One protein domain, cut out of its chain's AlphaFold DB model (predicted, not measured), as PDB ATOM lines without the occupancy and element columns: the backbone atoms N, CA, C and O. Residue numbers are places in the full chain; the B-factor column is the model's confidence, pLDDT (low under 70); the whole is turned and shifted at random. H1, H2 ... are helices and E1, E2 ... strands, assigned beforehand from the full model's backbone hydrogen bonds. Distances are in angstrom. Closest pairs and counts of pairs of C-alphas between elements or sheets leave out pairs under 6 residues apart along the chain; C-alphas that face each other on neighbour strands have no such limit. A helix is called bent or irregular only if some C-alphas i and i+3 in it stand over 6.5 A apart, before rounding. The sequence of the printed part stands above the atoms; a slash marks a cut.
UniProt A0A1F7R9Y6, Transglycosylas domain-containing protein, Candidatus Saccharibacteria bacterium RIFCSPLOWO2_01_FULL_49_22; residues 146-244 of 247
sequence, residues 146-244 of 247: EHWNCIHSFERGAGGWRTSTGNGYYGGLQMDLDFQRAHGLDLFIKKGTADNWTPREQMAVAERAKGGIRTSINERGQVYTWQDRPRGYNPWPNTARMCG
ATOM      1  N   GLU A 146      43.545 -38.595  43.582       97.12
ATOM      2  CA  GLU A 146      43.497 -39.275  44.884       97.12
ATOM      3  C   GLU A 146      43.639 -38.281  46.039       97.12
ATOM      4  O   GLU A 146      42.906 -38.371  47.024       97.12
ATOM      5  N   HIS A 147      44.501 -37.274  45.888       97.56
ATOM      6  CA  HIS A 147      44.665 -36.219  46.889       97.56
ATOM      7  C   HIS A 147      43.371 -35.420  47.063       97.56
ATOM      8  O   HIS A 147      42.903 -35.211  48.183       97.56
ATOM      9  N   TRP A 148      42.753 -35.019  45.950       98.00
ATOM     10  CA  TRP A 148      41.498 -34.276  45.988       98.00
ATOM     11  C   TRP A 148      40.338 -35.115  46.506       98.00
ATOM     12  O   TRP A 148      39.504 -34.598  47.242       98.00
ATOM     13  N   ASN A 149      40.290 -36.405  46.170       98.06
ATOM     14  CA  ASN A 149      39.294 -37.322  46.717       98.06
ATOM     15  C   ASN A 149      39.479 -37.543  48.225       98.06
ATOM     16  O   ASN A 149      38.482 -37.652  48.937       98.06
ATOM     17  N   CYS A 150      40.717 -37.555  48.728       97.88
ATOM     18  CA  CYS A 150      40.973 -37.600  50.163       97.88
ATOM     19  C   CYS A 150      40.451 -36.334  50.859       97.88
ATOM     20  O   CYS A 150      39.641 -36.447  51.777       97.88
ATOM     21  N   ILE A 151      40.814 -35.137  50.376       97.44
ATOM     22  CA  ILE A 151      40.303 -33.865  50.925       97.44
ATOM     23  C   ILE A 151      38.772 -33.850  50.873       97.44
ATOM     24  O   ILE A 151      38.113 -33.621  51.884       97.44
ATOM     25  N   HIS A 152      38.200 -34.190  49.716       97.00
ATOM     26  CA  HIS A 152      36.761 -34.309  49.523       97.00
ATOM     27  C   HIS A 152      36.100 -35.215  50.567       97.00
ATOM     28  O   HIS A 152      35.020 -34.893  51.056       97.00
ATOM     29  N   SER A 153      36.729 -36.339  50.924       96.50
ATOM     30  CA  SER A 153      36.165 -37.285  51.890       96.50
ATOM     31  C   SER A 153      35.932 -36.673  53.276       96.50
ATOM     32  O   SER A 153      34.988 -37.099  53.944       96.50
ATOM     33  N   PHE A 154      36.718 -35.654  53.646       95.00
ATOM     34  CA  PHE A 154      36.608 -34.912  54.903       95.00
ATOM     35  C   PHE A 154      35.807 -33.608  54.785       95.00
ATOM     36  O   PHE A 154      35.104 -33.249  55.723       95.00
ATOM     37  N   GLU A 155      35.904 -32.897  53.658       92.19
ATOM     38  CA  GLU A 155      35.244 -31.594  53.460       92.19
ATOM     39  C   GLU A 155      33.757 -31.713  53.095       92.19
ATOM     40  O   GLU A 155      32.957 -30.813  53.354       92.19
ATOM     41  N   ARG A 156      33.359 -32.809  52.442       89.12
ATOM     42  CA  ARG A 156      32.010 -32.934  51.878       89.12
ATOM     43  C   ARG A 156      30.920 -32.987  52.950       89.12
ATOM     44  O   ARG A 156      31.007 -33.727  53.925       89.12
ATOM     45  N   GLY A 157      29.806 -32.319  52.669       84.94
ATOM     46  CA  GLY A 157      28.539 -32.572  53.351       84.94
ATOM     47  C   GLY A 157      27.811 -33.805  52.801       84.94
ATOM     48  O   GLY A 157      28.312 -34.547  51.947       84.94
ATOM     49  N   ALA A 158      26.564 -33.997  53.241       85.75
ATOM     50  CA  ALA A 158      25.707 -35.101  52.790       85.75
ATOM     51  C   ALA A 158      25.475 -35.117  51.263       85.75
ATOM     52  O   ALA A 158      25.257 -36.177  50.680       85.75
ATOM     53  N   GLY A 159      25.569 -33.958  50.601       88.56
ATOM     54  CA  GLY A 159      25.427 -33.817  49.148       88.56
ATOM     55  C   GLY A 159      26.650 -34.255  48.332       88.56
ATOM     56  O   GLY A 159      26.623 -34.167  47.101       88.56
ATOM     57  N   GLY A 160      27.736 -34.699  48.976       94.44
ATOM     58  CA  GLY A 160      28.970 -35.078  48.291       94.44
ATOM     59  C   GLY A 160      29.527 -33.913  47.471       94.44
ATOM     60  O   GLY A 160      29.669 -32.801  47.973       94.44
ATOM     61  N   TRP A 161      29.818 -34.148  46.191       96.62
ATOM     62  CA  TRP A 161      30.317 -33.122  45.265       96.62
ATOM     63  C   TRP A 161      29.341 -31.972  45.003       96.62
ATOM     64  O   TRP A 161      29.761 -30.917  44.541       96.62
ATOM     65  N   ARG A 162      28.053 -32.159  45.303       96.31
ATOM     66  CA  ARG A 162      26.997 -31.158  45.096       96.31
ATOM     67  C   ARG A 162      26.565 -30.496  46.403       96.31
ATOM     68  O   ARG A 162      25.441 -30.018  46.512       96.31
ATOM     69  N   THR A 163      27.423 -30.539  47.421       93.12
ATOM     70  CA  THR A 163      27.129 -29.948  48.727       93.12
ATOM     71  C   THR A 163      26.917 -28.440  48.595       93.12
ATOM     72  O   THR A 163      27.729 -27.737  48.000       93.12
ATOM     73  N   SER A 164      25.808 -27.966  49.156       92.94
ATOM     74  CA  SER A 164      25.471 -26.553  49.313       92.94
ATOM     75  C   SER A 164      24.568 -26.440  50.541       92.94
ATOM     76  O   SER A 164      23.371 -26.709  50.476       92.94
ATOM     77  N   THR A 165      25.166 -26.169  51.702       91.19
ATOM     78  CA  THR A 165      24.469 -26.175  53.005       91.19
ATOM     79  C   THR A 165      24.038 -24.783  53.464       91.19
ATOM     80  O   THR A 165      23.440 -24.650  54.526       91.19
ATOM     81  N   GLY A 166      24.342 -23.740  52.684       90.06
ATOM     82  CA  GLY A 166      24.092 -22.345  53.057       90.06
ATOM     83  C   GLY A 166      25.172 -21.722  53.950       90.06
ATOM     84  O   GLY A 166      25.015 -20.585  54.375       90.06
ATOM     85  N   ASN A 167      26.287 -22.416  54.200       91.06
ATOM     86  CA  ASN A 167      27.400 -21.918  55.021       91.06
ATOM     87  C   ASN A 167      28.397 -21.013  54.262       91.06
ATOM     88  O   ASN A 167      29.461 -20.707  54.792       91.06
ATOM     89  N   GLY A 168      28.089 -20.624  53.020       94.50
ATOM     90  CA  GLY A 168      28.966 -19.812  52.163       94.50
ATOM     91  C   GLY A 168      30.026 -20.595  51.377       94.50
ATOM     92  O   GLY A 168      30.740 -19.994  50.573       94.50
ATOM     93  N   TYR A 169      30.092 -21.917  51.546       96.44
ATOM     94  CA  TYR A 169      30.994 -22.809  50.821       96.44
ATOM     95  C   TYR A 169      30.207 -23.766  49.923       96.44
ATOM     96  O   TYR A 169      29.106 -24.204  50.261       96.44
ATOM     97  N   TYR A 170      30.782 -24.086  48.765       97.62
ATOM     98  CA  TYR A 170      30.092 -24.829  47.715       97.62
ATOM     99  C   TYR A 170      30.932 -25.993  47.200       97.62
ATOM    100  O   TYR A 170      32.158 -25.908  47.079       97.62
ATOM    101  N   GLY A 171      30.240 -27.061  46.813       96.94
ATOM    102  CA  GLY A 171      30.836 -28.237  46.203       96.94
ATOM    103  C   GLY A 171      31.492 -29.186  47.206       96.94
ATOM    104  O   GLY A 171      31.476 -28.988  48.416       96.94
ATOM    105  N   GLY A 172      32.073 -30.261  46.685       96.69
ATOM    106  CA  GLY A 172      32.695 -31.314  47.485       96.69
ATOM    107  C   GLY A 172      34.021 -30.922  48.128       96.69
ATOM    108  O   GLY A 172      34.484 -31.652  48.998       96.69
ATOM    109  N   LEU A 173      34.622 -29.818  47.688       97.44
ATOM    110  CA  LEU A 173      35.853 -29.257  48.247       97.44
ATOM    111  C   LEU A 173      35.592 -27.975  49.046       97.44
ATOM    112  O   LEU A 173      36.544 -27.270  49.346       97.44
ATOM    113  N   GLN A 174      34.329 -27.647  49.353       96.75
ATOM    114  CA  GLN A 174      33.965 -26.499  50.190       96.75
ATOM    115  C   GLN A 174      34.678 -25.203  49.759       96.75
ATOM    116  O   GLN A 174      35.444 -24.614  50.512       96.75
ATOM    117  N   MET A 175      34.455 -24.759  48.520       97.44
ATOM    118  CA  MET A 175      35.070 -23.535  47.992       97.44
ATOM    119  C   MET A 175      34.168 -22.324  48.238       97.44
ATOM    120  O   MET A 175      32.987 -22.364  47.881       97.44
ATOM    121  N   ASP A 176      34.704 -21.228  48.771       97.19
ATOM    122  CA  ASP A 176      33.970 -19.959  48.872       97.19
ATOM    123  C   ASP A 176      33.874 -19.231  47.514       97.19
ATOM    124  O   ASP A 176      34.463 -19.643  46.507       97.19
ATOM    125  N   LEU A 177      33.089 -18.150  47.458       97.38
ATOM    126  CA  LEU A 177      32.859 -17.404  46.218       97.38
ATOM    127  C   LEU A 177      34.118 -16.714  45.680       97.38
ATOM    128  O   LEU A 177      34.276 -16.614  44.463       97.38
ATOM    129  N   ASP A 178      35.007 -16.237  46.544       96.69
ATOM    130  CA  ASP A 178      36.197 -15.504  46.115       96.69
ATOM    131  C   ASP A 178      37.254 -16.457  45.566       96.69
ATOM    132  O   ASP A 178      37.875 -16.172  44.540       96.69
ATOM    133  N   PHE A 179      37.382 -17.639  46.165       97.31
ATOM    134  CA  PHE A 179      38.154 -18.753  45.640       97.31
ATOM    135  C   PHE A 179      37.646 -19.167  44.256       97.31
ATOM    136  O   PHE A 179      38.425 -19.267  43.302       97.31
ATOM    137  N   GLN A 180      36.331 -19.358  44.120       97.81
ATOM    138  CA  GLN A 180      35.711 -19.747  42.854       97.81
ATOM    139  C   GLN A 180      35.914 -18.687  41.767       97.81
ATOM    140  O   GLN A 180      36.281 -19.030  40.645       97.81
ATOM    141  N   ARG A 181      35.746 -17.400  42.087       96.19
ATOM    142  CA  ARG A 181      36.010 -16.299  41.146       96.19
ATOM    143  C   ARG A 181      37.484 -16.205  40.775       96.19
ATOM    144  O   ARG A 181      37.794 -15.968  39.616       96.19
ATOM    145  N   ALA A 182      38.386 -16.409  41.728       95.94
ATOM    146  CA  ALA A 182      39.818 -16.304  41.495       95.94
ATOM    147  C   ALA A 182      40.368 -17.419  40.598       95.94
ATOM    148  O   ALA A 182      41.211 -17.156  39.745       95.94
ATOM    149  N   HIS A 183      39.924 -18.659  40.800       96.56
ATOM    150  CA  HIS A 183      40.561 -19.842  40.207       96.56
ATOM    151  C   HIS A 183      39.670 -20.563  39.182       96.56
ATOM    152  O   HIS A 183      40.160 -21.275  38.301       96.56
ATOM    153  N   GLY A 184      38.357 -20.350  39.254       96.06
ATOM    154  CA  GLY A 184      37.341 -21.006  38.431       96.06
ATOM    155  C   GLY A 184      36.399 -20.038  37.721       96.06
ATOM    156  O   GLY A 184      35.264 -20.420  37.447       96.06
ATOM    157  N   LEU A 185      36.827 -18.801  37.423       95.56
ATOM    158  CA  LEU A 185      35.973 -17.761  36.824       95.56
ATOM    159  C   LEU A 185      35.198 -18.244  35.588       95.56
ATOM    160  O   LEU A 185      34.028 -17.917  35.403       95.56
ATOM    161  N   ASP A 186      35.846 -19.045  34.746       92.12
ATOM    162  CA  ASP A 186      35.268 -19.617  33.534       92.12
ATOM    163  C   ASP A 186      34.093 -20.561  33.817       92.12
ATOM    164  O   ASP A 186      33.116 -20.567  33.064       92.12
ATOM    165  N   LEU A 187      34.177 -21.348  34.888       95.19
ATOM    166  CA  LEU A 187      33.097 -22.215  35.351       95.19
ATOM    167  C   LEU A 187      32.044 -21.422  36.113       95.19
ATOM    168  O   LEU A 187      30.855 -21.633  35.886       95.19
ATOM    169  N   PHE A 188      32.469 -20.459  36.932       96.00
ATOM    170  CA  PHE A 188      31.576 -19.602  37.701       96.00
ATOM    171  C   PHE A 188      30.602 -18.836  36.799       96.00
ATOM    172  O   PHE A 188      29.395 -18.861  37.021       96.00
ATOM    173  N   ILE A 189      31.097 -18.245  35.707       93.56
ATOM    174  CA  ILE A 189      30.260 -17.541  34.722       93.56
ATOM    175  C   ILE A 189      29.290 -18.497  34.007       93.56
ATOM    176  O   ILE A 189      28.154 -18.130  33.722       93.56
ATOM    177  N   LYS A 190      29.728 -19.720  33.687       93.56
ATOM    178  CA  LYS A 190      28.939 -20.666  32.877       93.56
ATOM    179  C   LYS A 190      27.921 -21.465  33.683       93.56
ATOM    180  O   LYS A 190      26.904 -21.870  33.127       93.56
ATOM    181  N   LYS A 191      28.236 -21.767  34.941       96.44
ATOM    182  CA  LYS A 191      27.528 -22.763  35.757       96.44
ATOM    183  C   LYS A 191      27.134 -22.258  37.142       96.44
ATOM    184  O   LYS A 191      26.454 -22.983  37.856       96.44
ATOM    185  N   GLY A 192      27.539 -21.050  37.527       97.38
ATOM    186  CA  GLY A 192      27.376 -20.568  38.894       97.38
ATOM    187  C   GLY A 192      28.342 -21.270  39.844       97.38
ATOM    188  O   GLY A 192      29.489 -21.538  39.493       97.38
ATOM    189  N   THR A 193      27.884 -21.561  41.055       98.00
ATOM    190  CA  THR A 193      28.720 -22.067  42.147       98.00
ATOM    191  C   THR A 193      29.168 -23.522  41.974       98.00
ATOM    192  O   THR A 193      28.600 -24.279  41.182       98.00
ATOM    193  N   ALA A 194      30.201 -23.913  42.728       97.94
ATOM    194  CA  ALA A 194      30.899 -25.193  42.603       97.94
ATOM    195  C   ALA A 194      30.019 -26.444  42.762       97.94
ATOM    196  O   ALA A 194      30.336 -27.483  42.188       97.94
ATOM    197  N   ASP A 195      28.878 -26.359  43.445       97.25
ATOM    198  CA  ASP A 195      27.875 -27.432  43.532       97.25
ATOM    199  C   ASP A 195      27.231 -27.801  42.176       97.25
ATOM    200  O   ASP A 195      26.652 -28.883  42.028       97.25
ATOM    201  N   ASN A 196      27.380 -26.934  41.168       97.75
ATOM    202  CA  ASN A 196      26.949 -27.158  39.786       97.75
ATOM    203  C   ASN A 196      28.078 -27.654  38.870       97.75
ATOM    204  O   ASN A 196      27.848 -27.921  37.686       97.75
ATOM    205  N   TRP A 197      29.302 -27.763  39.386       97.62
ATOM    206  CA  TRP A 197      30.464 -28.227  38.634       97.62
ATOM    207  C   TRP A 197      30.628 -29.737  38.794       97.62
ATOM    208  O   TRP A 197      30.278 -30.316  39.827       97.62
ATOM    209  N   THR A 198      31.177 -30.401  37.778       96.94
ATOM    210  CA  THR A 198      31.519 -31.824  37.885       96.94
ATOM    211  C   THR A 198      32.659 -32.025  38.893       96.94
ATOM    212  O   THR A 198      33.419 -31.092  39.162       96.94
ATOM    213  N   PRO A 199      32.834 -33.234  39.459       97.44
ATOM    214  CA  PRO A 199      33.945 -33.507  40.370       97.44
ATOM    215  C   PRO A 199      35.310 -33.121  39.787       97.44
ATOM    216  O   PRO A 199      36.092 -32.441  40.441       97.44
ATOM    217  N   ARG A 200      35.573 -33.474  38.520       97.62
ATOM    218  CA  ARG A 200      36.831 -33.122  37.844       97.62
ATOM    219  C   ARG A 200      36.968 -31.621  37.617       97.62
ATOM    220  O   ARG A 200      38.074 -31.110  37.707       97.62
ATOM    221  N   GLU A 201      35.883 -30.900  37.345       98.12
ATOM    222  CA  GLU A 201      35.922 -29.436  37.254       98.12
ATOM    223  C   GLU A 201      36.328 -28.802  38.589       98.12
ATOM    224  O   GLU A 201      37.198 -27.932  38.607       98.12
ATOM    225  N   GLN A 202      35.775 -29.279  39.708       98.44
ATOM    226  CA  GLN A 202      36.179 -28.825  41.043       98.44
ATOM    227  C   GLN A 202      37.649 -29.157  41.326       98.44
ATOM    228  O   GLN A 202      38.401 -28.280  41.740       98.44
ATOM    229  N   MET A 203      38.091 -30.385  41.037       98.44
ATOM    230  CA  MET A 203      39.500 -30.781  41.184       98.44
ATOM    231  C   MET A 203      40.433 -29.942  40.307       98.44
ATOM    232  O   MET A 203      41.494 -29.537  40.762       98.44
ATOM    233  N   ALA A 204      40.044 -29.628  39.071       97.88
ATOM    234  CA  ALA A 204      40.849 -28.796  38.181       97.88
ATOM    235  C   ALA A 204      40.961 -27.351  38.685       97.88
ATOM    236  O   ALA A 204      42.025 -26.742  38.599       97.88
ATOM    237  N   VAL A 205      39.890 -26.792  39.256       97.94
ATOM    238  CA  VAL A 205      39.946 -25.474  39.909       97.94
ATOM    239  C   VAL A 205      40.819 -25.513  41.165       97.94
ATOM    240  O   VAL A 205      41.594 -24.584  41.400       97.94
ATOM    241  N   ALA A 206      40.759 -26.596  41.937       98.06
ATOM    242  CA  ALA A 206      41.637 -26.805  43.082       98.06
ATOM    243  C   ALA A 206      43.114 -26.933  42.669       98.06
ATOM    244  O   ALA A 206      43.986 -26.322  43.287       98.06
ATOM    245  N   GLU A 207      43.392 -27.637  41.571       98.00
ATOM    246  CA  GLU A 207      44.727 -27.778  40.991       98.00
ATOM    247  C   GLU A 207      45.286 -26.432  40.516       98.00
ATOM    248  O   GLU A 207      46.430 -26.093  40.829       98.00
ATOM    249  N   ARG A 208      44.460 -25.609  39.855       97.25
ATOM    250  CA  ARG A 208      44.813 -24.221  39.512       97.25
ATOM    251  C   ARG A 208      45.201 -23.431  40.758       97.25
ATOM    252  O   ARG A 208      46.265 -22.815  40.778       97.25
ATOM    253  N   ALA A 209      44.380 -23.473  41.807       97.38
ATOM    254  CA  ALA A 209      44.663 -22.766  43.053       97.38
ATOM    255  C   ALA A 209      45.958 -23.251  43.716       97.38
ATOM    256  O   ALA A 209      46.780 -22.426  44.123       97.38
ATOM    257  N   LYS A 210      46.188 -24.570  43.747       97.62
ATOM    258  CA  LYS A 210      47.435 -25.175  44.232       97.62
ATOM    259  C   LYS A 210      48.651 -24.638  43.484       97.62
ATOM    260  O   LYS A 210      49.642 -24.273  44.118       97.62
ATOM    261  N   GLY A 211      48.557 -24.541  42.158       96.88
ATOM    262  CA  GLY A 211      49.592 -23.985  41.285       96.88
ATOM    263  C   GLY A 211      49.703 -22.455  41.290       96.88
ATOM    264  O   GLY A 211      50.594 -21.928  40.631       96.88
ATOM    265  N   GLY A 212      48.830 -21.738  42.008       96.50
ATOM    266  CA  GLY A 212      48.803 -20.271  42.029       96.50
ATOM    267  C   GLY A 212      48.142 -19.634  40.799       96.50
ATOM    268  O   GLY A 212      48.227 -18.427  40.617       96.50
ATOM    269  N   ILE A 213      47.473 -20.412  39.949       96.75
ATOM    270  CA  ILE A 213      46.842 -19.921  38.721       96.75
ATOM    271  C   ILE A 213      45.571 -19.145  39.048       96.75
ATOM    272  O   ILE A 213      44.644 -19.702  39.636       96.75
ATOM    273  N   ARG A 214      45.497 -17.884  38.620       95.38
ATOM    274  CA  ARG A 214      44.322 -17.016  38.764       95.38
ATOM    275  C   ARG A 214      43.796 -16.570  37.414       95.38
ATOM    276  O   ARG A 214      44.555 -16.425  36.462       95.38
ATOM    277  N   THR A 215      42.499 -16.308  37.367       91.75
ATOM    278  CA  THR A 215      41.787 -15.866  36.173       91.75
ATOM    279  C   THR A 215      40.991 -14.608  36.487       91.75
ATOM    280  O   THR A 215      40.345 -14.515  37.528       91.75
ATOM    281  N   SER A 216      41.007 -13.646  35.571       91.31
ATOM    282  CA  SER A 216      40.152 -12.459  35.616       91.31
ATOM    283  C   SER A 216      39.652 -12.110  34.223       91.31
ATOM    284  O   SER A 216      40.091 -12.669  33.216       91.31
ATOM    285  N   ILE A 217      38.679 -11.210  34.187       91.06
ATOM    286  CA  ILE A 217      38.069 -10.687  32.980       91.06
ATOM    287  C   ILE A 217      38.244  -9.172  32.976       91.06
ATOM    288  O   ILE A 217      38.034  -8.514  33.994       91.06
ATOM    289  N   ASN A 218      38.677  -8.613  31.851       90.00
ATOM    290  CA  ASN A 218      38.731  -7.163  31.701       90.00
ATOM    291  C   ASN A 218      37.362  -6.601  31.274       90.00
ATOM    292  O   ASN A 218      36.431  -7.340  30.957       90.00
ATOM    293  N   GLU A 219      37.260  -5.276  31.207       91.44
ATOM    294  CA  GLU A 219      36.060  -4.543  30.766       91.44
ATOM    295  C   GLU A 219      35.544  -4.947  29.368       91.44
ATOM    296  O   GLU A 219      34.372  -4.762  29.057       91.44
ATOM    297  N   ARG A 220      36.400  -5.544  28.526       92.50
ATOM    298  CA  ARG A 220      36.063  -6.003  27.167       92.50
ATOM    299  C   ARG A 220      35.580  -7.452  27.132       92.50
ATOM    300  O   ARG A 220      35.389  -8.009  26.053       92.50
ATOM    301  N   GLY A 221      35.439  -8.094  28.291       86.19
ATOM    302  CA  GLY A 221      35.074  -9.503  28.386       86.19
ATOM    303  C   GLY A 221      36.220 -10.464  28.043       86.19
ATOM    304  O   GLY A 221      35.981 -11.659  27.866       86.19
ATOM    305  N   GLN A 222      37.459  -9.975  27.920       88.19
ATOM    306  CA  GLN A 222      38.607 -10.831  27.636       88.19
ATOM    307  C   GLN A 222      39.091 -11.482  28.925       88.19
ATOM    308  O   GLN A 222      39.399 -10.800  29.903       88.19
ATOM    309  N   VAL A 223      39.176 -12.809  28.900       86.69
ATOM    310  CA  VAL A 223      39.706 -13.606  30.004       86.69
ATOM    311  C   VAL A 223      41.226 -13.625  29.917       86.69
ATOM    312  O   VAL A 223      41.781 -13.948  28.866       86.69
ATOM    313  N   TYR A 224      41.891 -13.309  31.021       89.75
ATOM    314  CA  TYR A 224      43.335 -13.429  31.160       89.75
ATOM    315  C   TYR A 224      43.675 -14.227  32.416       89.75
ATOM    316  O   TYR A 224      42.953 -14.196  33.417       89.75
ATOM    317  N   THR A 225      44.777 -14.962  32.335       91.81
ATOM    318  CA  THR A 225      45.239 -15.881  33.370       91.81
ATOM    319  C   THR A 225      46.690 -15.565  33.679       91.81
ATOM    320  O   THR A 225      47.477 -15.306  32.770       91.81
ATOM    321  N   TRP A 226      47.044 -15.579  34.957       94.19
ATOM    322  CA  TRP A 226      48.412 -15.400  35.426       94.19
ATOM    323  C   TRP A 226      48.690 -16.365  36.572       94.19
ATOM    324  O   TRP A 226      47.777 -16.991  37.117       94.19
ATOM    325  N   GLN A 227      49.965 -16.508  36.912       96.38
ATOM    326  CA  GLN A 227      50.419 -17.387  37.974       96.38
ATOM    327  C   GLN A 227      50.999 -16.553  39.114       96.38
ATOM    328  O   GLN A 227      52.005 -15.868  38.944       96.38
ATOM    329  N   ASP A 228      50.355 -16.626  40.273       94.19
ATOM    330  CA  ASP A 228      50.894 -16.146  41.540       94.19
ATOM    331  C   ASP A 228      51.817 -17.209  42.161       94.19
ATOM    332  O   ASP A 228      52.089 -18.266  41.588       94.19
ATOM    333  N   ARG A 229      52.278 -16.957  43.390       93.75
ATOM    334  CA  ARG A 229      52.989 -17.975  44.166       93.75
ATOM    335  C   ARG A 229      52.102 -19.216  44.355       93.75
ATOM    336  O   ARG A 229      50.922 -19.065  44.695       93.75
ATOM    337  N   PRO A 230      52.658 -20.430  44.190       94.44
ATOM    338  CA  PRO A 230      51.930 -21.660  44.464       94.44
ATOM    339  C   PRO A 230      51.363 -21.652  45.882       94.44
ATOM    340  O   PRO A 230      52.060 -21.310  46.838       94.44
ATOM    341  N   ARG A 231      50.095 -22.041  46.024       92.62
ATOM    342  CA  ARG A 231      49.440 -22.141  47.335       92.62
ATOM    343  C   ARG A 231      49.638 -23.507  47.975       92.62
ATOM    344  O   ARG A 231      49.416 -23.635  49.175       92.62
ATOM    345  N   GLY A 232      50.040 -24.525  47.212       95.56
ATOM    346  CA  GLY A 232      50.034 -25.897  47.715       95.56
ATOM    347  C   GLY A 232      48.609 -26.332  48.086       95.56
ATOM    348  O   GLY A 232      47.634 -25.844  47.515       95.56
ATOM    349  N   TYR A 233      48.480 -27.203  49.083       97.00
ATOM    350  CA  TYR A 233      47.178 -27.604  49.631       97.00
ATOM    351  C   TYR A 233      46.680 -26.682  50.761       97.00
ATOM    352  O   TYR A 233      45.702 -27.000  51.427       97.00
ATOM    353  N   ASN A 234      47.315 -25.521  50.968       95.06
ATOM    354  CA  ASN A 234      46.992 -24.599  52.064       95.06
ATOM    355  C   ASN A 234      45.561 -24.030  52.093       95.06
ATOM    356  O   ASN A 234      45.151 -23.630  53.179       95.06
ATOM    357  N   PRO A 235      44.774 -23.980  50.996       96.06
ATOM    358  CA  PRO A 235      43.349 -23.652  51.107       96.06
ATOM    359  C   PRO A 235      42.545 -24.668  51.939       96.06
ATOM    360  O   PRO A 235      41.470 -24.336  52.422       96.06
ATOM    361  N   TRP A 236      43.091 -25.870  52.148       97.12
ATOM    362  CA  TRP A 236      42.499 -26.971  52.909       97.12
ATOM    363  C   TRP A 236      43.440 -27.435  54.029       97.12
ATOM    364  O   TRP A 236      43.869 -28.583  54.042       97.12
ATOM    365  N   PRO A 237      43.841 -26.570  54.974       96.06
ATOM    366  CA  PRO A 237      45.015 -26.826  55.810       96.06
ATOM    367  C   PRO A 237      44.849 -28.033  56.746       96.06
ATOM    368  O   PRO A 237      45.803 -28.773  56.979       96.06
ATOM    369  N   ASN A 238      43.655 -28.252  57.297       96.75
ATOM    370  CA  ASN A 238      43.407 -29.358  58.227       96.75
ATOM    371  C   ASN A 238      43.221 -30.681  57.484       96.75
ATOM    372  O   ASN A 238      43.874 -31.672  57.800       96.75
ATOM    373  N   THR A 239      42.370 -30.690  56.462       97.00
ATOM    374  CA  THR A 239      42.083 -31.885  55.662       97.00
ATOM    375  C   THR A 239      43.280 -32.314  54.828       97.00
ATOM    376  O   THR A 239      43.563 -33.504  54.747       97.00
ATOM    377  N   ALA A 240      44.080 -31.377  54.319       97.25
ATOM    378  CA  ALA A 240      45.339 -31.700  53.661       97.25
ATOM    379  C   ALA A 240      46.349 -32.365  54.610       97.25
ATOM    380  O   ALA A 240      47.018 -33.304  54.188       97.25
ATOM    381  N   ARG A 241      46.433 -31.960  55.887       97.19
ATOM    382  CA  ARG A 241      47.256 -32.671  56.888       97.19
ATOM    383  C   ARG A 241      46.721 -34.066  57.186       97.19
ATOM    384  O   ARG A 241      47.498 -35.012  57.207       97.19
ATOM    385  N   MET A 242      45.403 -34.215  57.343       97.12
ATOM    386  CA  MET A 242      44.779 -35.536  57.520       97.12
ATOM    387  C   MET A 242      45.044 -36.465  56.326       97.12
ATOM    388  O   MET A 242      45.176 -37.672  56.500       97.12
ATOM    389  N   CYS A 243      45.185 -35.897  55.128       97.25
ATOM    390  CA  CYS A 243      45.559 -36.608  53.909       97.25
ATOM    391  C   CYS A 243      47.076 -36.775  53.702       97.25
ATOM    392  O   CYS A 243      47.479 -37.296  52.665       97.25
ATOM    393  N   GLY A 244      47.926 -36.317  54.630       96.75
ATOM    394  CA  GLY A 244      49.388 -36.405  54.512       96.75
ATOM    395  C   GLY A 244      49.999 -35.513  53.421       96.75
ATOM    396  O   GLY A 244      51.096 -35.783  52.941       96.75
TER     397      GLY A 244
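Overview. This is residues 146 to 244 of the 247 residues of the protein "Transglycosylas domain-containing protein" of Candidatus Saccharibacteria bacterium RIFCSPLOWO2_01_FULL_49_22 (UniProt A0A1F7R9Y6). Two helices, H2 and H3, make a helical hairpin in the middle of the domain, with the two-stranded hairpin E1 E2 toward one end of the longest axis and, toward the other, a crossed pair of helices, H1 and H4, from the two ends of the printed part. The long unnamed stretch 156 to 176 loops between H1 and H2. The printed part has 99 residues, with four named helices and two named strands in the order H1 H2 H3 E1 E2 H4; the sheet, E1 - E2, is antiparallel and the class is mostly helix. The whole is compact, with a radius of gyration of the C-alphas of 13.2 A and spans of 41 by 28 by 21 A.

Arrangement. H1, residues 146 to 155, touches H4, residues 237 to 242, closest at the C-alphas of Ile 151 and Thr 239, 5.4 A apart; at 71 degrees they are only just about perpendicular. H1 is close to but not clearly touching H3, residues 199 to 210, with the closest C-alphas, those of Trp 148 and Met 203, 6.3 A apart. H2, residues 177 to 191, is apart from H1 and touches H3, closest at the C-alphas of Gly 184 and Val 205, 5.4 A apart. These two form a helical hairpin, opposite ways at 38 degrees, only just a steep tilt. H2 is irregular: C-alphas 183 and 186 are 8.5 A apart. Between H2 and E1, residues 213 to 217, the closest C-alphas are those of His 183 and Arg 214, 4.9 A apart. E1 and E2, residues 223 to 227, are an antiparallel hairpin at 154 degrees, with N 214 and O 226 at 2.9 A and N 216 and O 224 at 3.0 A, both within hydrogen-bond range. H2 and E2 are only just apart, at 8.3 A. Every O i to N i+4 pair is within hydrogen-bond range in H3 and H4; H1 has 5 of 6 and H2 7 of 11.

Along the chain. H1 begins at C-alpha 146, (43.497, -39.275, 44.884), and is 14.2 A long. H2 is 12.9 A long and H3 16.3 A, from C-alpha 199 at (33.945, -33.507, 40.370). E1 is 14.0 A long and E2 13.9 A. H4 is 8.9 A long and ends at C-alpha 242, (44.779, -35.536, 57.520).

Size, cuts and confidence. The two C-alphas farthest apart, those of Arg 220 and Met 242, are 43.2 A apart. The printed part has no cut. The link from H1 to H2, 21 residues, is long. The mean pLDDT of the printed part is 95.2, and no printed residue is under 70.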